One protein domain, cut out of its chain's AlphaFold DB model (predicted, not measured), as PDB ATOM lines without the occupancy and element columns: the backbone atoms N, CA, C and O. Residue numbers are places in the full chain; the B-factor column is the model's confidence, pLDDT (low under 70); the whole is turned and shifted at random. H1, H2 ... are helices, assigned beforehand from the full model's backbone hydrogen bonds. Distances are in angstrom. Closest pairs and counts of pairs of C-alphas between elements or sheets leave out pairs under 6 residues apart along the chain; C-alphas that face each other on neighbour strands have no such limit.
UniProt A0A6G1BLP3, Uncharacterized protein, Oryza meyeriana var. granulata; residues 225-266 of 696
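This is residues 225 to 266 of the 696 residues of an uncharacterized protein of Oryza meyeriana var. granulata (UniProt A0A6G1BLP3). The long helix H1 makes one side of an open, C-shaped frame; after its last residue, Ala 243, the backbone turns through the short helix H2 into a shorter helix, H3, which folds back obliquely on the other side of a gap. The middle between H1 and H3 is empty, and H2 bridges them at one end. The printed part has 42 residues with three named helices, in the order H1, H2, H3, and no named strand; the class is all helix. It is only just loose, close to compact, with a radius of gyration of the C-alphas of 11.2 A, and spans 30 by 21 by 16 A.

H1, residues 225 to 243, touches no helix. It is close to but not clearly touching H2, residues 248 to 252; their closest C-alphas, those of Phe 241 and Phe 248, are 7.8 A apart. H2 is also close to but not clearly touching H3, residues 254 to 264, with the closest C-alphas, those of Ala 250 and Tyr 256, 6.9 A apart. H1 and H3 are apart. In H1 and H3 every O i to N i+4 pair is within hydrogen-bond range; in H2 0 of 1 such pairs and 2 of 2 O i to N i+3 pairs are.

H1 is 26.7 A long, from C-alpha 225 at (164.393, 259.538, 201.640) to C-alpha 243 at (182.973, 277.396, 208.681). H2 measures 7.7 A from C-alpha 248 to C-alpha 252. H3 is 15.5 A long and ends with C-alpha 264 at (161.745, 271.513, 214.219).

The two C-alphas farthest apart, those of Phe 225 and Ser 247, are 29.7 A apart. The printed part has no cut, and the links H1 to H2 and H2 to H3 are both tight. Residues 225 to 237, within H1, stand free, as do residues 252 to 266, of which 254 to 264 belong to H3. The mean pLDDT of the printed part is 81.8, and residues 225 to 230 are under 70.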
ATOM      1  N   PHE A 225     164.545 258.093 201.870       28.17
ATOM      2  CA  PHE A 225     164.393 259.538 201.640       28.17
ATOM      3  C   PHE A 225     164.652 260.322 202.928       28.17
ATOM      4  O   PHE A 225     165.474 261.225 202.940       28.17
ATOM      5  N   GLY A 226     164.071 259.892 204.049       40.28
ATOM      6  CA  GLY A 226     164.337 260.468 205.364       40.28
ATOM      7  C   GLY A 226     165.738 260.179 205.915       40.28
ATOM      8  O   GLY A 226     166.095 260.756 206.933       40.28
ATOM      9  N   ALA A 227     166.534 259.278 205.323       39.12
ATOM     10  CA  ALA A 227     167.968 259.161 205.613       39.12
ATOM     11  C   ALA A 227     168.744 260.204 204.805       39.12
ATOM     12  O   ALA A 227     169.407 261.027 205.414       39.12
ATOM     13  N   MET A 228     168.527 260.282 203.488       39.12
ATOM     14  CA  MET A 228     169.114 261.322 202.630       39.12
ATOM     15  C   MET A 228     168.788 262.750 203.106       39.12
ATOM     16  O   MET A 228     169.648 263.625 203.076       39.12
ATOM     17  N   GLU A 229     167.566 262.994 203.589       59.44
ATOM     18  CA  GLU A 229     167.165 264.271 204.197       59.44
ATOM     19  C   GLU A 229     167.881 264.533 205.534       59.44
ATOM     20  O   GLU A 229     168.249 265.675 205.802       59.44
ATOM     21  N   ARG A 230     168.126 263.498 206.355       68.25
ATOM     22  CA  ARG A 230     168.924 263.628 207.589       68.25
ATOM     23  C   ARG A 230     170.386 263.911 207.268       68.25
ATOM     24  O   ARG A 230     170.909 264.896 207.771       68.25
ATOM     25  N   ASP A 231     170.993 263.152 206.360       73.75
ATOM     26  CA  ASP A 231     172.378 263.346 205.926       73.75
ATOM     27  C   ASP A 231     172.586 264.766 205.357       73.75
ATOM     28  O   ASP A 231     173.585 265.424 205.645       73.75
ATOM     29  N   ALA A 232     171.613 265.296 204.604       75.62
ATOM     30  CA  ALA A 232     171.642 266.670 204.098       75.62
ATOM     31  C   ALA A 232     171.528 267.738 205.208       75.62
ATOM     32  O   ALA A 232     172.207 268.772 205.144       75.62
ATOM     33  N   VAL A 233     170.699 267.505 206.232       82.69
ATOM     34  CA  VAL A 233     170.592 268.379 207.414       82.69
ATOM     35  C   VAL A 233     171.880 268.334 208.236       82.69
ATOM     36  O   VAL A 233     172.450 269.390 208.516       82.69
ATOM     37  N   ASP A 234     172.393 267.143 208.540       86.19
ATOM     38  CA  ASP A 234     173.611 266.934 209.324       86.19
ATOM     39  C   ASP A 234     174.832 267.550 208.623       86.19
ATOM     40  O   ASP A 234     175.611 268.273 209.247       86.19
ATOM     41  N   MET A 235     174.946 267.399 207.297       87.38
ATOM     42  CA  MET A 235     175.970 268.085 206.498       87.38
ATOM     43  C   MET A 235     175.822 269.611 206.509       87.38
ATOM     44  O   MET A 235     176.827 270.322 206.454       87.38
ATOM     45  N   THR A 236     174.602 270.145 206.588       89.56
ATOM     46  CA  THR A 236     174.369 271.598 206.690       89.56
ATOM     47  C   THR A 236     174.786 272.127 208.062       89.56
ATOM     48  O   THR A 236     175.467 273.152 208.147       89.56
ATOM     49  N   VAL A 237     174.462 271.396 209.133       92.00
ATOM     50  CA  VAL A 237     174.922 271.701 210.494       92.00
ATOM     51  C   VAL A 237     176.448 271.633 210.582       92.00
ATOM     52  O   VAL A 237     177.077 272.579 211.060       92.00
ATOM     53  N   MET A 238     177.069 270.569 210.068       90.81
ATOM     54  CA  MET A 238     178.527 270.423 210.083       90.81
ATOM     55  C   MET A 238     179.238 271.517 209.287       90.81
ATOM     56  O   MET A 238     180.240 272.051 209.763       90.81
ATOM     57  N   LYS A 239     178.702 271.927 208.129       89.12
ATOM     58  CA  LYS A 239     179.219 273.086 207.380       89.12
ATOM     59  C   LYS A 239     179.176 274.367 208.216       89.12
ATOM     60  O   LYS A 239     180.160 275.102 208.219       89.12
ATOM     61  N   PHE A 240     178.096 274.622 208.958       91.56
ATOM     62  CA  PHE A 240     178.010 275.785 209.850       91.56
ATOM     63  C   PHE A 240     179.058 275.737 210.976       91.56
ATOM     64  O   PHE A 240     179.748 276.732 211.208       91.56
ATOM     65  N   PHE A 241     179.219 274.590 211.644       92.38
ATOM     66  CA  PHE A 241     180.209 274.419 212.714       92.38
ATOM     67  C   PHE A 241     181.645 274.573 212.200       92.38
ATOM     68  O   PHE A 241     182.427 275.311 212.799       92.38
ATOM     69  N   ALA A 242     181.975 273.931 211.076       86.25
ATOM     70  CA  ALA A 242     183.300 273.985 210.468       86.25
ATOM     71  C   ALA A 242     183.647 275.395 209.960       86.25
ATOM     72  O   ALA A 242     184.711 275.913 210.293       86.25
ATOM     73  N   ALA A 243     182.739 276.056 209.232       87.56
ATOM     74  CA  ALA A 243     182.973 277.396 208.681       87.56
ATOM     75  C   ALA A 243     183.188 278.469 209.765       87.56
ATOM     76  O   ALA A 243     183.957 279.405 209.567       87.56
ATOM     77  N   ASN A 244     182.543 278.320 210.927       84.75
ATOM     78  CA  ASN A 244     182.732 279.210 212.077       84.75
ATOM     79  C   ASN A 244     183.803 278.695 213.063       84.75
ATOM     80  O   ASN A 244     184.083 279.349 214.071       84.75
ATOM     81  N   ALA A 245     184.394 277.524 212.789       82.06
ATOM     82  CA  ALA A 245     185.302 276.774 213.656       82.06
ATOM     83  C   ALA A 245     184.839 276.768 215.131       82.06
ATOM     84  O   ALA A 245     185.545 277.211 216.050       82.06
ATOM     85  N   ILE A 246     183.603 276.295 215.314       84.81
ATOM     86  CA  ILE A 246     182.956 275.993 216.595       84.81
ATOM     87  C   ILE A 246     183.451 274.616 217.060       84.81
ATOM     88  O   ILE A 246     183.493 273.678 216.269       84.81
ATOM     89  N   SER A 247     183.820 274.486 218.338       84.44
ATOM     90  CA  SER A 247     184.281 273.207 218.901       84.44
ATOM     91  C   SER A 247     183.194 272.129 218.829       84.44
ATOM     92  O   SER A 247     182.034 272.388 219.157       84.44
ATOM     93  N   PHE A 248     183.583 270.896 218.489       84.31
ATOM     94  CA  PHE A 248     182.683 269.740 218.480       84.31
ATOM     95  C   PHE A 248     182.093 269.417 219.863       84.31
ATOM     96  O   PHE A 248     181.010 268.840 219.933       84.31
ATOM     97  N   ASN A 249     182.703 269.889 220.961       83.62
ATOM     98  CA  ASN A 249     182.104 269.803 222.299       83.62
ATOM     99  C   ASN A 249     180.718 270.478 222.372       83.62
ATOM    100  O   ASN A 249     179.882 270.070 223.175       83.62
ATOM    101  N   ALA A 250     180.410 271.447 221.500       86.56
ATOM    102  CA  ALA A 250     179.079 272.048 221.444       86.56
ATOM    103  C   ALA A 250     177.973 271.077 220.966       86.56
ATOM    104  O   ALA A 250     176.818 271.298 221.323       86.56
ATOM    105  N   PHE A 251     178.289 269.971 220.275       88.25
ATOM    106  CA  PHE A 251     177.308 268.912 219.974       88.25
ATOM    107  C   PHE A 251     176.867 268.125 221.218       88.25
ATOM    108  O   PHE A 251     175.748 267.617 221.256       88.25
ATOM    109  N   ARG A 252     177.717 268.044 222.254       86.44
ATOM    110  CA  ARG A 252     177.389 267.388 223.535       86.44
ATOM    111  C   ARG A 252     176.460 268.238 224.410       86.44
ATOM    112  O   ARG A 252     175.868 267.717 225.353       86.44
ATOM    113  N   SER A 253     176.323 269.530 224.106       87.69
ATOM    114  CA  SER A 253     175.509 270.477 224.868       87.69
ATOM    115  C   SER A 253     174.014 270.127 224.817       87.69
ATOM    116  O   SER A 253     173.479 269.949 223.717       87.69
ATOM    117  N   PRO A 254     173.289 270.107 225.954       89.19
ATOM    118  CA  PRO A 254     171.834 269.937 225.944       89.19
ATOM    119  C   PRO A 254     171.139 271.063 225.163       89.19
ATOM    120  O   PRO A 254     170.188 270.808 224.425       89.19
ATOM    121  N   TYR A 255     171.685 272.283 225.214       91.31
ATOM    122  CA  TYR A 255     171.162 273.449 224.495       91.31
ATOM    123  C   TYR A 255     171.245 273.304 222.963       91.31
ATOM    124  O   TYR A 255     170.455 273.914 222.245       91.31
ATOM    125  N   TYR A 256     172.159 272.478 222.434       91.19
ATOM    126  CA  TYR A 256     172.193 272.164 221.000       91.19
ATOM    127  C   TYR A 256     171.008 271.268 220.599       91.19
ATOM    128  O   TYR A 256     170.307 271.563 219.630       91.19
ATOM    129  N   ALA A 257     170.727 270.217 221.379       88.88
ATOM    130  CA  ALA A 257     169.576 269.344 221.150       88.88
ATOM    131  C   ALA A 257     168.239 270.097 221.315       88.88
ATOM    132  O   ALA A 257     167.309 269.914 220.524       88.88
ATOM    133  N   GLU A 258     168.158 270.995 222.300       91.31
ATOM    134  CA  GLU A 258     167.014 271.883 222.523       91.31
ATOM    135  C   GLU A 258     166.805 272.868 221.361       91.31
ATOM    136  O   GLU A 258     165.676 273.029 220.891       91.31
ATOM    137  N   MET A 259     167.879 273.469 220.834       93.75
ATOM    138  CA  MET A 259     167.827 274.349 219.662       93.75
ATOM    139  C   MET A 259     167.265 273.617 218.435       93.75
ATOM    140  O   MET A 259     166.332 274.114 217.804       93.75
ATOM    141  N   VAL A 260     167.787 272.427 218.112       91.25
ATOM    142  CA  VAL A 260     167.298 271.613 216.981       91.25
ATOM    143  C   VAL A 260     165.824 271.241 217.170       91.25
ATOM    144  O   VAL A 260     165.018 271.389 216.251       91.25
ATOM    145  N   THR A 261     165.438 270.832 218.381       91.00
ATOM    146  CA  THR A 261     164.043 270.501 218.720       91.00
ATOM    147  C   THR A 261     163.118 271.712 218.577       91.00
ATOM    148  O   THR A 261     162.025 271.599 218.024       91.00
ATOM    149  N   SER A 262     163.566 272.888 219.017       91.75
ATOM    150  CA  SER A 262     162.806 274.141 218.937       91.75
ATOM    151  C   SER A 262     162.618 274.616 217.496       91.75
ATOM    152  O   SER A 262     161.532 275.069 217.144       91.75
ATOM    153  N   ILE A 263     163.637 274.463 216.642       91.81
ATOM    154  CA  ILE A 263     163.553 274.776 215.207       91.81
ATOM    155  C   ILE A 263     162.587 273.816 214.499       91.81
ATOM    156  O   ILE A 263     161.740 274.265 213.730       91.81
ATOM    157  N   ASN A 264     162.650 272.514 214.799       88.38
ATOM    158  CA  ASN A 264     161.745 271.513 214.219       88.38
ATOM    159  C   ASN A 264     160.269 271.748 214.587       88.38
ATOM    160  O   ASN A 264     159.378 271.433 213.800       88.38
ATOM    161  N   ASN A 265     160.011 272.323 215.766       91.38
ATOM    162  CA  ASN A 265     158.674 272.675 216.247       91.38
ATOM    163  C   ASN A 265     158.256 274.122 215.904       91.38
ATOM    164  O   ASN A 265     157.178 274.561 216.313       91.38
ATOM    165  N   ALA A 266     159.085 274.884 215.184       90.19
ATOM    166  CA  ALA A 266     158.814 276.288 214.893       90.19
ATOM    167  C   ALA A 266     157.649 276.470 213.890       90.19
ATOM    168  O   ALA A 266     157.406 275.609 213.037       90.19
TER     169      ALA A 266